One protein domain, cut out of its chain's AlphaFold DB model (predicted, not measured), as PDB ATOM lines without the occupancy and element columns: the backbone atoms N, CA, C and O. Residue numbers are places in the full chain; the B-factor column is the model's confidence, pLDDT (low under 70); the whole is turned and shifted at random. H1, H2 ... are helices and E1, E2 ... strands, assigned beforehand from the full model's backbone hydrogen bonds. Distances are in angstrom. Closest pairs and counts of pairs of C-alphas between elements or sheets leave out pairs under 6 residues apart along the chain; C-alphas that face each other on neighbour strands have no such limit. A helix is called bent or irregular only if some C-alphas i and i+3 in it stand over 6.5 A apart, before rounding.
ATOM      1  N   ARG A 577     -32.958  34.447 -11.174       84.94
ATOM      2  CA  ARG A 577     -31.896  34.806 -12.108       84.94
ATOM      3  C   ARG A 577     -32.356  35.961 -12.991       84.94
ATOM      4  O   ARG A 577     -33.432  35.895 -13.585       84.94
ATOM      5  N   ILE A 578     -31.532  37.003 -13.068       88.50
ATOM      6  CA  ILE A 578     -31.755  38.200 -13.875       88.50
ATOM      7  C   ILE A 578     -30.530  38.408 -14.761       88.50
ATOM      8  O   ILE A 578     -29.441  38.705 -14.273       88.50
ATOM      9  N   THR A 579     -30.713  38.276 -16.070       84.31
ATOM     10  CA  THR A 579     -29.635  38.468 -17.045       84.31
ATOM     11  C   THR A 579     -29.979  39.656 -17.932       84.31
ATOM     12  O   THR A 579     -30.989  39.621 -18.642       84.31
ATOM     13  N   ALA A 580     -29.142  40.691 -17.906       81.88
ATOM     14  CA  ALA A 580     -29.210  41.773 -18.880       81.88
ATOM     15  C   ALA A 580     -28.605  41.308 -20.209       81.88
ATOM     16  O   ALA A 580     -27.550  40.670 -20.228       81.88
ATOM     17  N   GLN A 581     -29.325  41.554 -21.298       81.00
ATOM     18  CA  GLN A 581     -28.894  41.261 -22.661       81.00
ATOM     19  C   GLN A 581     -28.251  42.509 -23.296       81.00
ATOM     20  O   GLN A 581     -28.596  43.629 -22.911       81.00
ATOM     21  N   PRO A 582     -27.387  42.352 -24.321       71.44
ATOM     22  CA  PRO A 582     -26.726  43.483 -24.985       71.44
ATOM     23  C   PRO A 582     -27.685  44.528 -25.578       71.44
ATOM     24  O   PRO A 582     -27.330  45.696 -25.720       71.44
ATOM     25  N   ASP A 583     -28.912  44.123 -25.914       72.69
ATOM     26  CA  ASP A 583     -29.975  44.994 -26.427       72.69
ATOM     27  C   ASP A 583     -30.683  45.817 -25.327       72.69
ATOM     28  O   ASP A 583     -31.551  46.638 -25.624       72.69
ATOM     29  N   GLY A 584     -30.306  45.630 -24.057       68.69
ATOM     30  CA  GLY A 584     -30.909  46.281 -22.897       68.69
ATOM     31  C   GLY A 584     -32.161  45.588 -22.358       68.69
ATOM     32  O   GLY A 584     -32.792  46.139 -21.455       68.69
ATOM     33  N   THR A 585     -32.532  44.415 -22.878       81.62
ATOM     34  CA  THR A 585     -33.640  43.598 -22.363       81.62
ATOM     35  C   THR A 585     -33.216  42.861 -21.093       81.62
ATOM     36  O   THR A 585     -32.136  42.268 -21.029       81.62
ATOM     37  N   LEU A 586     -34.089  42.838 -20.083       83.38
ATOM     38  CA  LEU A 586     -33.879  42.054 -18.867       83.38
ATOM     39  C   LEU A 586     -34.637  40.729 -18.946       83.38
ATOM     40  O   LEU A 586     -35.855  40.693 -19.146       83.38
ATOM     41  N   ARG A 587     -33.912  39.623 -18.768       83.25
ATOM     42  CA  ARG A 587     -34.479  38.274 -18.710       83.25
ATOM     43  C   ARG A 587     -34.583  37.813 -17.264       83.25
ATOM     44  O   ARG A 587     -33.562  37.671 -16.602       83.25
ATOM     45  N   PHE A 588     -35.800  37.515 -16.820       84.00
ATOM     46  CA  PHE A 588     -36.094  36.992 -15.487       84.00
ATOM     47  C   PHE A 588     -36.384  35.492 -15.558       84.00
ATOM     48  O   PHE A 588     -37.157  35.047 -16.409       84.00
ATOM     49  N   GLN A 589     -35.767  34.716 -14.668       74.56
ATOM     50  CA  GLN A 589     -35.967  33.273 -14.536       74.56
ATOM     51  C   GLN A 589     -36.099  32.909 -13.056       74.56
ATOM     52  O   GLN A 589     -35.130  32.996 -12.299       74.56
ATOM     53  N   ALA A 590     -37.291  32.496 -12.629       69.00
ATOM     54  CA  ALA A 590     -37.484  31.943 -11.291       69.00
ATOM     55  C   ALA A 590     -36.989  30.488 -11.271       69.00
ATOM     56  O   ALA A 590     -37.475  29.657 -12.038       69.00
ATOM     57  N   LEU A 591     -36.012  30.180 -10.414       59.19
ATOM     58  CA  LEU A 591     -35.380  28.853 -10.350       59.19
ATOM     59  C   LEU A 591     -36.019  27.928  -9.307       59.19
ATOM     60  O   LEU A 591     -35.755  26.732  -9.310       59.19
ATOM     61  N   THR A 592     -36.839  28.471  -8.407       51.62
ATOM     62  CA  THR A 592     -37.333  27.768  -7.212       51.62
ATOM     63  C   THR A 592     -38.851  27.574  -7.178       51.62
ATOM     64  O   THR A 592     -39.364  27.080  -6.178       51.62
ATOM     65  N   ASN A 593     -39.585  27.932  -8.243       41.16
ATOM     66  CA  ASN A 593     -41.035  27.722  -8.314       41.16
ATOM     67  C   ASN A 593     -41.412  26.527  -9.206       41.16
ATOM     68  O   ASN A 593     -40.886  26.351 -10.302       41.16
ATOM     69  N   ARG A 594     -42.336  25.714  -8.674       35.56
ATOM     70  CA  ARG A 594     -43.041  24.550  -9.246       35.56
ATOM     71  C   ARG A 594     -42.825  24.310 -10.747       35.56
ATOM     72  O   ARG A 594     -43.362  25.056 -11.553       35.56
ATOM     73  N   ALA A 595     -42.160  23.200 -11.087       28.55
ATOM     74  CA  ALA A 595     -42.229  22.428 -12.345       28.55
ATOM     75  C   ALA A 595     -42.189  23.177 -13.704       28.55
ATOM     76  O   ALA A 595     -42.375  22.555 -14.750       28.55
ATOM     77  N   ARG A 596     -41.935  24.489 -13.732       36.25
ATOM     78  CA  ARG A 596     -41.879  25.303 -14.943       36.25
ATOM     79  C   ARG A 596     -41.023  26.537 -14.668       36.25
ATOM     80  O   ARG A 596     -41.403  27.398 -13.883       36.25
ATOM     81  N   THR A 597     -39.878  26.641 -15.336       36.06
ATOM     82  CA  THR A 597     -39.099  27.883 -15.360       36.06
ATOM     83  C   THR A 597     -39.906  28.926 -16.132       36.06
ATOM     84  O   THR A 597     -39.925  28.920 -17.363       36.06
ATOM     85  N   GLU A 598     -40.627  29.802 -15.432       48.06
ATOM     86  CA  GLU A 598     -41.253  30.964 -16.060       48.06
ATOM     87  C   GLU A 598     -40.146  31.919 -16.514       48.06
ATOM     88  O   GLU A 598     -39.445  32.528 -15.703       48.06
ATOM     89  N   VAL A 599     -39.951  32.003 -17.830       54.72
ATOM     90  CA  VAL A 599     -39.038  32.965 -18.447       54.72
ATOM     91  C   VAL A 599     -39.860  34.177 -18.852       54.72
ATOM     92  O   VAL A 599     -40.687  34.090 -19.759       54.72
ATOM     93  N   SER A 600     -39.621  35.311 -18.200       60.66
ATOM     94  CA  SER A 600     -40.218  36.586 -18.590       60.66
ATOM     95  C   SER A 600     -39.149  37.484 -19.203       60.66
ATOM     96  O   SER A 600     -38.069  37.661 -18.633       60.66
ATOM     97  N   LEU A 601     -39.435  38.016 -20.388       63.22
ATOM     98  CA  LEU A 601     -38.627  39.047 -21.027       63.22
ATOM     99  C   LEU A 601     -39.300  40.387 -20.757       63.22
ATOM    100  O   LEU A 601     -40.456  40.575 -21.136       63.22
ATOM    101  N   GLN A 602     -38.575  41.297 -20.112       72.62
ATOM    102  CA  GLN A 602     -39.027  42.662 -19.888       72.62
ATOM    103  C   GLN A 602     -38.243  43.592 -20.820       72.62
ATOM    104  O   GLN A 602     -37.055  43.835 -20.582       72.62
ATOM    105  N   PRO A 603     -38.874  44.122 -21.883       63.41
ATOM    106  CA  PRO A 603     -38.280  45.176 -22.688       63.41
ATOM    107  C   PRO A 603     -38.168  46.435 -21.829       63.41
ATOM    108  O   PRO A 603     -39.171  46.937 -21.316       63.41
ATOM    109  N   THR A 604     -36.958  46.958 -21.670       62.84
ATOM    110  CA  THR A 604     -36.704  48.156 -20.867       62.84
ATOM    111  C   THR A 604     -36.242  49.307 -21.747       62.84
ATOM    112  O   THR A 604     -35.293  49.177 -22.517       62.84
ATOM    113  N   GLN A 605     -36.883  50.476 -21.619       69.75
ATOM    114  CA  GLN A 605     -36.381  51.708 -22.232       69.75
ATOM    115  C   GLN A 605     -35.146  52.176 -21.453       69.75
ATOM    116  O   GLN A 605     -35.243  52.986 -20.529       69.75
ATOM    117  N   ARG A 606     -33.986  51.630 -21.828       70.06
ATOM    118  CA  ARG A 606     -32.705  51.766 -21.125       70.06
ATOM    119  C   ARG A 606     -32.378  53.213 -20.743       70.06
ATOM    120  O   ARG A 606     -32.170  53.500 -19.575       70.06
ATOM    121  N   ALA A 607     -32.533  54.152 -21.676       72.62
ATOM    122  CA  ALA A 607     -32.273  55.572 -21.428       72.62
ATOM    123  C   ALA A 607     -33.130  56.204 -20.309       72.62
ATOM    124  O   ALA A 607     -32.648  57.076 -19.591       72.62
ATOM    125  N   LEU A 608     -34.396  55.795 -20.156       77.06
ATOM    126  CA  LEU A 608     -35.277  56.304 -19.098       77.06
ATOM    127  C   LEU A 608     -34.925  55.671 -17.747       77.06
ATOM    128  O   LEU A 608     -34.859  56.352 -16.724       77.06
ATOM    129  N   VAL A 609     -34.674  54.365 -17.754       80.00
ATOM    130  CA  VAL A 609     -34.262  53.604 -16.573       80.00
ATOM    131  C   VAL A 609     -32.934  54.131 -16.023       80.00
ATOM    132  O   VAL A 609     -32.840  54.400 -14.827       80.00
ATOM    133  N   ASP A 610     -31.953  54.385 -16.887       77.56
ATOM    134  CA  ASP A 610     -30.635  54.907 -16.513       77.56
ATOM    135  C   ASP A 610     -30.728  56.288 -15.842       77.56
ATOM    136  O   ASP A 610     -29.966  56.588 -14.919       77.56
ATOM    137  N   GLN A 611     -31.693  57.129 -16.241       80.31
ATOM    138  CA  GLN A 611     -31.954  58.412 -15.578       80.31
ATOM    139  C   GLN A 611     -32.479  58.220 -14.151       80.31
ATOM    140  O   GLN A 611     -32.019  58.903 -13.231       80.31
ATOM    141  N   PHE A 612     -33.409  57.281 -13.946       81.69
ATOM    142  CA  PHE A 612     -33.916  56.957 -12.612       81.69
ATOM    143  C   PHE A 612     -32.843  56.316 -11.730       81.69
ATOM    144  O   PHE A 612     -32.728  56.696 -10.565       81.69
ATOM    145  N   ILE A 613     -32.019  55.414 -12.275       79.69
ATOM    146  CA  ILE A 613     -30.871  54.833 -11.564       79.69
ATOM    147  C   ILE A 613     -29.903  55.942 -11.160       79.69
ATOM    148  O   ILE A 613     -29.593  56.074  -9.979       79.69
ATOM    149  N   THR A 614     -29.504  56.802 -12.104       78.06
ATOM    150  CA  THR A 614     -28.606  57.939 -11.841       78.06
ATOM    151  C   THR A 614     -29.152  58.823 -10.721       78.06
ATOM    152  O   THR A 614     -28.423  59.182  -9.796       78.06
ATOM    153  N   ARG A 615     -30.445  59.158 -10.761       80.12
ATOM    154  CA  ARG A 615     -31.100  59.958  -9.720       80.12
ATOM    155  C   ARG A 615     -31.106  59.248  -8.362       80.12
ATOM    156  O   ARG A 615     -30.848  59.903  -7.355       80.12
ATOM    157  N   ALA A 616     -31.373  57.942  -8.335       75.50
ATOM    158  CA  ALA A 616     -31.415  57.148  -7.108       75.50
ATOM    159  C   ALA A 616     -30.043  57.029  -6.425       75.50
ATOM    160  O   ALA A 616     -29.977  57.092  -5.204       75.50
ATOM    161  N   ILE A 617     -28.958  56.893  -7.196       72.50
ATOM    162  CA  ILE A 617     -27.603  56.665  -6.656       72.50
ATOM    163  C   ILE A 617     -26.816  57.957  -6.373       72.50
ATOM    164  O   ILE A 617     -25.858  57.946  -5.602       72.50
ATOM    165  N   THR A 618     -27.176  59.078  -7.008       71.44
ATOM    166  CA  THR A 618     -26.482  60.369  -6.809       71.44
ATOM    167  C   THR A 618     -27.074  61.202  -5.676       71.44
ATOM    168  O   THR A 618     -26.380  62.067  -5.135       71.44
ATOM    169  N   ASN A 619     -28.330  60.945  -5.310       75.19
ATOM    170  CA  ASN A 619     -29.000  61.595  -4.196       75.19
ATOM    171  C   ASN A 619     -28.946  60.681  -2.958       75.19
ATOM    172  O   ASN A 619     -29.477  59.576  -3.024       75.19
ATOM    173  N   PRO A 620     -28.345  61.112  -1.834       73.44
ATOM    174  CA  PRO A 620     -28.304  60.302  -0.613       73.44
ATOM    175  C   PRO A 620     -29.686  60.144   0.042       73.44
ATOM    176  O   PRO A 620     -29.860  59.287   0.908       73.44
ATOM    177  N   ASN A 621     -30.682  60.938  -0.365       82.81
ATOM    178  CA  ASN A 621     -32.038  60.859   0.166       82.81
ATOM    179  C   ASN A 621     -32.790  59.625  -0.349       82.81
ATOM    180  O   ASN A 621     -32.701  59.235  -1.514       82.81
ATOM    181  N   ASN A 622     -33.629  59.061   0.515       81.50
ATOM    182  CA  ASN A 622     -34.519  57.946   0.205       81.50
ATOM    183  C   ASN A 622     -35.724  58.390  -0.656       81.50
ATOM    184  O   ASN A 622     -36.841  58.554  -0.156       81.50
ATOM    185  N   ASP A 623     -35.505  58.606  -1.959       84.25
ATOM    186  CA  ASP A 623     -36.552  58.983  -2.922       84.25
ATOM    187  C   ASP A 623     -37.491  57.804  -3.237       84.25
ATOM    188  O   ASP A 623     -37.274  56.996  -4.146       84.25
ATOM    189  N   GLN A 624     -38.590  57.736  -2.484       83.75
ATOM    190  CA  GLN A 624     -39.598  56.685  -2.621       83.75
ATOM    191  C   GLN A 624     -40.295  56.682  -3.987       83.75
ATOM    192  O   GLN A 624     -40.758  55.629  -4.423       83.75
ATOM    193  N   GLN A 625     -40.417  57.837  -4.655       84.75
ATOM    194  CA  GLN A 625     -41.089  57.914  -5.955       84.75
ATOM    195  C   GLN A 625     -40.227  57.261  -7.033       84.75
ATOM    196  O   GLN A 625     -40.725  56.438  -7.799       84.75
ATOM    197  N   THR A 626     -38.927  57.564  -7.028       85.00
ATOM    198  CA  THR A 626     -37.952  56.951  -7.941       85.00
ATOM    199  C   THR A 626     -37.869  55.435  -7.730       85.00
ATOM    200  O   THR A 626     -37.926  54.675  -8.695       85.00
ATOM    201  N   ALA A 627     -37.837  54.976  -6.475       85.31
ATOM    202  CA  ALA A 627     -37.839  53.552  -6.127       85.31
ATOM    203  C   ALA A 627     -39.068  52.779  -6.654       85.31
ATOM    204  O   ALA A 627     -38.933  51.671  -7.175       85.31
ATOM    205  N   ARG A 628     -40.268  53.370  -6.550       87.19
ATOM    206  CA  ARG A 628     -41.512  52.778  -7.079       87.19
ATOM    207  C   ARG A 628     -41.538  52.766  -8.604       87.19
ATOM    208  O   ARG A 628     -41.960  51.780  -9.194       87.19
ATOM    209  N   ALA A 629     -41.076  53.843  -9.241       86.56
ATOM    210  CA  ALA A 629     -40.984  53.909 -10.697       86.56
ATOM    211  C   ALA A 629     -40.034  52.831 -11.246       86.56
ATOM    212  O   ALA A 629     -40.392  52.128 -12.187       86.56
ATOM    213  N   LEU A 630     -38.867  52.643 -10.616       85.12
ATOM    214  CA  LEU A 630     -37.924  51.580 -10.975       85.12
ATOM    215  C   LEU A 630     -38.538  50.186 -10.806       85.12
ATOM    216  O   LEU A 630     -38.404  49.362 -11.703       85.12
ATOM    217  N   PHE A 631     -39.251  49.928  -9.707       87.31
ATOM    218  CA  PHE A 631     -39.945  48.653  -9.508       87.31
ATOM    219  C   PHE A 631     -40.974  48.373 -10.615       87.31
ATOM    220  O   PHE A 631     -40.995  47.285 -11.188       87.31
ATOM    221  N   GLU A 632     -41.793  49.368 -10.963       86.06
ATOM    222  CA  GLU A 632     -42.841  49.211 -11.974       86.06
ATOM    223  C   GLU A 632     -42.290  49.034 -13.399       86.06
ATOM    224  O   GLU A 632     -42.916  48.337 -14.202       86.06
ATOM    225  N   LEU A 633     -41.135  49.634 -13.707       85.12
ATOM    226  CA  LEU A 633     -40.482  49.542 -15.017       85.12
ATOM    227  C   LEU A 633     -39.652  48.261 -15.192       85.12
ATOM    228  O   LEU A 633     -39.631  47.704 -16.290       85.12
ATOM    229  N   LEU A 634     -38.955  47.821 -14.138       86.44
ATOM    230  CA  LEU A 634     -37.972  46.737 -14.213       86.44
ATOM    231  C   LEU A 634     -38.577  45.358 -13.963       86.44
ATOM    232  O   LEU A 634     -38.168  44.399 -14.611       86.44
ATOM    233  N   ILE A 635     -39.524  45.235 -13.031       86.06
ATOM    234  CA  ILE A 635     -40.069  43.931 -12.643       86.06
ATOM    235  C   ILE A 635     -41.235  43.555 -13.574       86.06
ATOM    236  O   ILE A 635     -42.133  44.371 -13.771       86.06
ATOM    237  N   PRO A 636     -41.278  42.337 -14.143       83.50
ATOM    238  CA  PRO A 636     -42.424  41.855 -14.911       83.50
ATOM    239  C   PRO A 636     -43.699  41.749 -14.070       83.50
ATOM    240  O   PRO A 636     -43.650  41.345 -12.909       83.50
ATOM    241  N   ASN A 637     -44.865  42.017 -14.668       80.56
ATOM    242  CA  ASN A 637     -46.154  41.979 -13.957       80.56
ATOM    243  C   ASN A 637     -46.432  40.666 -13.187       80.56
ATOM    244  O   ASN A 637     -46.849  40.780 -12.037       80.56
ATOM    245  N   PRO A 638     -46.154  39.455 -13.722       71.62
ATOM    246  CA  PRO A 638     -46.357  38.209 -12.970       71.62
ATOM    247  C   PRO A 638     -45.508  38.112 -11.696       71.62
ATOM    248  O   PRO A 638     -45.937  37.536 -10.702       71.62
ATOM    249  N   LEU A 639     -44.308  38.704 -11.701       75.50
ATOM    250  CA  LEU A 639     -43.420  38.711 -10.538       75.50
ATOM    251  C   LEU A 639     -43.820  39.776  -9.508       75.50
ATOM    252  O   LEU A 639     -43.609  39.562  -8.319       75.50
ATOM    253  N   LYS A 640     -44.454  40.882  -9.926       78.06
ATOM    254  CA  LYS A 640     -44.986  41.903  -8.997       78.06
ATOM    255  C   LYS A 640     -46.085  41.355  -8.086       78.06
ATOM    256  O   LYS A 640     -46.258  41.837  -6.976       78.06
ATOM    257  N   GLU A 641     -46.855  40.371  -8.543       69.81
ATOM    258  CA  GLU A 641     -47.887  39.745  -7.706       69.81
ATOM    259  C   GLU A 641     -47.263  38.877  -6.605       69.81
ATOM    260  O   GLU A 641     -47.786  38.816  -5.497       69.81
ATOM    261  N   GLN A 642     -46.095  38.288  -6.875       65.56
ATOM    262  CA  GLN A 642     -45.380  37.408  -5.946       65.56
ATOM    263  C   GLN A 642     -44.606  38.174  -4.861       65.56
ATOM    264  O   GLN A 642     -44.333  37.619  -3.800       65.56
ATOM    265  N   THR A 643     -44.267  39.453  -5.072       66.44
ATOM    266  CA  THR A 643     -43.531  40.255  -4.074       66.44
ATOM    267  C   THR A 643     -44.337  40.555  -2.810       66.44
ATOM    268  O   THR A 643     -43.756  40.952  -1.801       66.44
ATOM    269  N   GLN A 644     -45.655  40.332  -2.832       63.44
ATOM    270  CA  GLN A 644     -46.522  40.483  -1.660       63.44
ATOM    271  C   GLN A 644     -46.275  39.410  -0.594       63.44
ATOM    272  O   GLN A 644     -46.507  39.668   0.584       63.44
ATOM    273  N   ASP A 645     -45.732  38.253  -0.981       62.12
ATOM    274  CA  ASP A 645     -45.454  37.141  -0.067       62.12
ATOM    275  C   ASP A 645     -44.239  37.398   0.849       62.12
ATOM    276  O   ASP A 645     -43.958  36.582   1.722       62.12
ATOM    277  N   ARG A 646     -43.500  38.508   0.653       68.38
ATOM    278  CA  ARG A 646     -42.330  38.926   1.461       68.38
ATOM    279  C   ARG A 646     -41.308  37.804   1.709       68.38
ATOM    280  O   ARG A 646     -40.751  37.688   2.796       68.38
ATOM    281  N   ARG A 647     -41.064  36.976   0.693       68.81
ATOM    282  CA  ARG A 647     -40.107  35.865   0.770       68.81
ATOM    283  C   ARG A 647     -38.670  36.369   0.682       68.81
ATOM    284  O   ARG A 647     -38.393  37.345  -0.016       68.81
ATOM    285  N   ASP A 648     -37.763  35.657   1.340       78.31
ATOM    286  CA  ASP A 648     -36.324  35.862   1.189       78.31
ATOM    287  C   ASP A 648     -35.899  35.582  -0.266       78.31
ATOM    288  O   ASP A 648     -36.383  34.641  -0.895       78.31
ATOM    289  N   LEU A 649     -35.004  36.399  -0.824       83.69
ATOM    290  CA  LEU A 649     -34.626  36.407  -2.240       83.69
ATOM    291  C   LEU A 649     -33.108  36.355  -2.437       83.69
ATOM    292  O   LEU A 649     -32.355  37.149  -1.869       83.69
ATOM    293  N   VAL A 650     -32.657  35.438  -3.292       86.69
ATOM    294  CA  VAL A 650     -31.304  35.436  -3.860       86.69
ATOM    295  C   VAL A 650     -31.392  35.836  -5.329       86.69
ATOM    296  O   VAL A 650     -31.994  35.128  -6.141       86.69
ATOM    297  N   LEU A 651     -30.771  36.959  -5.681       89.06
ATOM    298  CA  LEU A 651     -30.660  37.422  -7.059       89.06
ATOM    299  C   LEU A 651     -29.383  36.898  -7.705       89.06
ATOM    300  O   LEU A 651     -28.285  37.275  -7.303       89.06
ATOM    301  N   ILE A 652     -29.526  36.071  -8.736       88.94
ATOM    302  CA  ILE A 652     -28.400  35.618  -9.556       88.94
ATOM    303  C   ILE A 652     -28.291  36.565 -10.750       88.94
ATOM    304  O   ILE A 652     -29.166  36.560 -11.612       88.94
ATOM    305  N   VAL A 653     -27.248  37.389 -10.788       87.31
ATOM    306  CA  VAL A 653     -27.100  38.482 -11.762       87.31
ATOM    307  C   VAL A 653     -25.824  38.333 -12.580       87.31
ATOM    308  O   VAL A 653     -24.804  37.908 -12.048       87.31
ATOM    309  N   ASN A 654     -25.860  38.705 -13.860       83.62
ATOM    310  CA  ASN A 654     -24.638  38.924 -14.641       83.62
ATOM    311  C   ASN A 654     -24.036  40.312 -14.346       83.62
ATOM    312  O   ASN A 654     -24.688  41.148 -13.718       83.62
ATOM    313  N   ASP A 655     -22.813  40.564 -14.823       76.75
ATOM    314  CA  ASP A 655     -22.067  41.812 -14.566       76.75
ATOM    315  C   ASP A 655     -22.891  43.082 -14.878       76.75
ATOM    316  O   ASP A 655     -22.884  44.044 -14.112       76.75
ATOM    317  N   GLU A 656     -23.670  43.075 -15.963       77.88
ATOM    318  CA  GLU A 656     -24.509  44.207 -16.373       77.88
ATOM    319  C   GLU A 656     -25.773  44.360 -15.499       77.88
ATOM    320  O   GLU A 656     -26.078  45.465 -15.044       77.88
ATOM    321  N   ALA A 657     -26.481  43.269 -15.172       83.00
ATOM    322  CA  ALA A 657     -27.641  43.321 -14.273       83.00
ATOM    323  C   ALA A 657     -27.257  43.636 -12.814       83.00
ATOM    324  O   ALA A 657     -28.086  44.135 -12.047       83.00
ATOM    325  N   ALA A 658     -26.004  43.398 -12.414       80.94
ATOM    326  CA  ALA A 658     -25.495  43.759 -11.093       80.94
ATOM    327  C   ALA A 658     -25.464  45.284 -10.857       80.94
ATOM    328  O   ALA A 658     -25.566  45.730  -9.713       80.94
ATOM    329  N   GLY A 659     -25.395  46.105 -11.911       77.00
ATOM    330  CA  GLY A 659     -25.380  47.568 -11.788       77.00
ATOM    331  C   GLY A 659     -26.688  48.184 -11.268       77.00
ATOM    332  O   GLY A 659     -26.695  49.319 -10.794       77.00
ATOM    333  N   TYR A 660     -27.796  47.443 -11.313       83.81
ATOM    334  CA  TYR A 660     -29.116  47.944 -10.937       83.81
ATOM    335  C   TYR A 660     -29.307  47.958  -9.405       83.81
ATOM    336  O   TYR A 660     -28.894  47.017  -8.717       83.81
ATOM    337  N   PRO A 661     -29.963  48.989  -8.834       86.50
ATOM    338  CA  PRO A 661     -30.181  49.110  -7.392       86.50
ATOM    339  C   PRO A 661     -31.422  48.319  -6.938       86.50
ATOM    340  O   PRO A 661     -32.409  48.898  -6.478       86.50
ATOM    341  N   TRP A 662     -31.394  46.990  -7.092       89.56
ATOM    342  CA  TRP A 662     -32.520  46.099  -6.770       89.56
ATOM    343  C   TRP A 662     -33.009  46.243  -5.318       89.56
ATOM    344  O   TRP A 662     -34.200  46.137  -5.044       89.56
ATOM    345  N   GLU A 663     -32.110  46.559  -4.389       90.25
ATOM    346  CA  GLU A 663     -32.397  46.750  -2.967       90.25
ATOM    347  C   GLU A 663     -33.316  47.948  -2.698       90.25
ATOM    348  O   GLU A 663     -34.032  47.964  -1.698       90.25
ATOM    349  N   LEU A 664     -33.321  48.952  -3.585       88.38
ATOM    350  CA  LEU A 664     -34.177  50.133  -3.453       88.38
ATOM    351  C   LEU A 664     -35.622  49.873  -3.875       88.38
ATOM    352  O   LEU A 664     -36.470  50.742  -3.672       88.38
ATOM    353  N   MET A 665     -35.916  48.720  -4.473       87.31
ATOM    354  CA  MET A 665     -37.224  48.432  -5.045       87.31
ATOM    355  C   MET A 665     -38.345  48.424  -4.008       87.31
ATOM    356  O   MET A 665     -38.224  47.875  -2.909       87.31
ATOM    357  N   ARG A 666     -39.464  49.047  -4.391       85.75
ATOM    358  CA  ARG A 666     -40.655  49.211  -3.554       85.75
ATOM    359  C   ARG A 666     -41.912  48.902  -4.349       85.75
ATOM    360  O   ARG A 666     -42.210  49.604  -5.317       85.75
ATOM    361  N   ASP A 667     -42.684  47.932  -3.874       80.94
ATOM    362  CA  ASP A 667     -44.041  47.715  -4.362       80.94
ATOM    363  C   ASP A 667     -44.967  48.821  -3.825       80.94
ATOM    364  O   ASP A 667     -44.946  49.185  -2.648       80.94
ATOM    365  N   ARG A 668     -45.792  49.394  -4.703       73.62
ATOM    366  CA  ARG A 668     -46.800  50.398  -4.337       73.62
ATOM    367  C   ARG A 668     -47.989  49.804  -3.578       73.62
ATOM    368  O   ARG A 668     -48.725  50.569  -2.956       73.62
ATOM    369  N   ARG A 669     -48.236  48.497  -3.720       65.19
ATOM    370  CA  ARG A 669     -49.384  47.789  -3.130       65.19
ATOM    371  C   ARG A 669     -49.086  47.227  -1.742       65.19
ATOM    372  O   ARG A 669     -50.021  46.808  -1.070       65.19
ATOM    373  N   ASP A 670     -47.825  47.259  -1.313       65.00
ATOM    374  CA  ASP A 670     -47.439  46.874   0.041       65.00
ATOM    375  C   ASP A 670     -48.078  47.814   1.078       65.00
ATOM    376  O   ASP A 670     -47.991  49.044   0.977       65.00
ATOM    377  N   SER A 671     -48.734  47.224   2.078       56.66
ATOM    378  CA  SER A 671     -49.497  47.929   3.112       56.66
ATOM    379  C   SER A 671     -48.602  48.766   4.029       56.66
ATOM    380  O   SER A 671     -49.001  49.855   4.443       56.66
ATOM    381  N   GLU A 672     -47.373  48.308   4.281       61.75
ATOM    382  CA  GLU A 672     -46.379  49.005   5.111       61.75
ATOM    383  C   GLU A 672     -45.460  49.938   4.299       61.75
ATOM    384  O   GLU A 672     -44.745  50.763   4.872       61.75
ATOM    385  N   ARG A 673     -45.525  49.876   2.958       66.69
ATOM    386  CA  ARG A 673     -44.764  50.705   1.998       66.69
ATOM    387  C   ARG A 673     -43.240  50.654   2.197       66.69
ATOM    388  O   ARG A 673     -42.537  51.618   1.838       66.69
ATOM    389  N   GLN A 674     -42.726  49.566   2.762       79.88
ATOM    390  CA  GLN A 674     -41.303  49.391   3.042       79.88
ATOM    391  C   GLN A 674     -40.560  48.806   1.820       79.88
ATOM    392  O   GLN A 674     -41.175  48.201   0.942       79.88
ATOM    393  N   PRO A 675     -39.242  49.038   1.687       84.94
ATOM    394  CA  PRO A 675     -38.426  48.391   0.657       84.94
ATOM    395  C   PRO A 675     -38.333  46.876   0.851       84.94
ATOM    396  O   PRO A 675     -38.177  46.409   1.978       84.94
ATOM    397  N   LEU A 676     -38.306  46.115  -0.249       81.69
ATOM    398  CA  LEU A 676     -38.235  44.646  -0.198       81.69
ATOM    399  C   LEU A 676     -37.012  44.144   0.587       81.69
ATOM    400  O   LEU A 676     -37.138  43.258   1.425       81.69
ATOM    401  N   ALA A 677     -35.852  44.777   0.387       87.31
ATOM    402  CA  ALA A 677     -34.599  44.413   1.050       87.31
ATOM    403  C   ALA A 677     -34.559  44.705   2.566       87.31
ATOM    404  O   ALA A 677     -33.587  44.336   3.224       87.31
ATOM    405  N   VAL A 678     -35.568  45.396   3.110       87.06
ATOM    406  CA  VAL A 678     -35.726  45.667   4.551       87.06
ATOM    407  C   VAL A 678     -36.701  44.676   5.194       87.06
ATOM    408  O   VAL A 678     -36.549  44.344   6.369       87.06
ATOM    409  N   CYS A 679     -37.681  44.195   4.426       79.38
ATOM    410  CA  CYS A 679     -38.716  43.278   4.900       79.38
ATOM    411  C   CYS A 679     -38.300  41.807   4.832       79.38
ATOM    412  O   CYS A 679     -38.786  41.017   5.634       79.38
ATOM    413  N   ALA A 680     -37.431  41.452   3.884       80.69
ATOM    414  CA  ALA A 680     -36.999  40.084   3.634       80.69
ATOM    415  C   ALA A 680     -35.492  40.017   3.359       80.69
ATOM    416  O   ALA A 680     -34.870  40.983   2.899       80.69
ATOM    417  N   GLY A 681     -34.895  38.865   3.644       81.25
ATOM    418  CA  GLY A 681     -33.513  38.553   3.330       81.25
ATOM    419  C   GLY A 681     -33.273  38.717   1.837       81.25
ATOM    420  O   GLY A 681     -33.987  38.151   1.024       81.25
TER     421      GLY A 681
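What this domain is: This is residues 577 to 681 of the 1003 residues of the protein "CHAT domain-containing protein" of Deltaproteobacteria bacterium (UniProt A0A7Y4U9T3). A small, twisted four-stranded sheet makes one end of the domain and a helical hairpin, H1 and H2, makes the other, with H3 following H2 back to graze the sheet. A long stretch with no named element, residues 654 to 675, winds from the sheet's edge strand E4 past the middle of the domain to the short H4. The printed part has 105 residues with four named helices and four named strands, in the order E1, E2, E3, H1, H2, H3, E4, H4; the class is mixed, helices and strands. The sheet is mixed, in the order E3, E2, E1, E4. The whole is compact, with a radius of gyration of the C-alphas of 13.5 A and spans of 42 by 35 by 20 A.

Where its parts are: E1 is residues 577 to 580, beginning at C-alpha 577 (-31.896, 34.806, -12.108), 10.1 A long. E2 is residues 586 to 590, 13.1 A, and E3 is residues 599 to 602, 9.8 A. H1 is residues 606 to 618, 17.8 A, beginning at C-alpha 606 (-32.705, 51.766, -21.125). H2 is residues 624 to 634, 15.4 A. H3 is residues 637 to 645, 14.7 A; it is neither bent nor irregular, but only just: C-alphas 641 and 644 are 6.2 A apart. E4 is residues 649 to 653, 12.3 A. H4 is residues 676 to 679, 5.3 A, ending at C-alpha 679 (-38.716, 43.278, 4.900).

How they stand to each other: E1, E2 and E3 form a meander, each strand the antiparallel neighbour of the one before. In the hairpin E1 and E2, N 579 and O 587 are within hydrogen-bond range at 3.0 A. In the hairpin E2 and E3, N 588 and O 600 are 2.9 A apart. E4 is parallel to E1, at 34 degrees, with N 578 and O 652 at 2.8 A. The sheet is twisted, its C-alphas up to 4.5 A off its best plane. H3 is on the sheet but only grazes it, with residues 637 to 643. H1 and H2 touch, closest at the C-alphas of Phe 612 and Thr 626, 6.2 A, with a shallow tilt of 32 degrees, opposite ways. H2 and H3 are only just apart, 8.2 A at the closest. H3 and H4 are close but not clearly touching, with the C-alphas of Thr 643 and Leu 676 closest at 7.9 A. Every O i to N i+4 pair is within range in H1 and H2; H3 has 1 of 5, and 3 of 6 O i to N i+3 pairs, and H4 is too short for an i+4 pair.

The domain as a whole: The C-alphas farthest apart, those of Ala 595 and Asn 619, are 42.1 A apart. The printed part has no cut. The link E4 to H4, 22 residues, is long. The mean pLDDT of the printed part is 75.3, and 28 residues are under 70, among them residues 590 to 601 and 641 to 647.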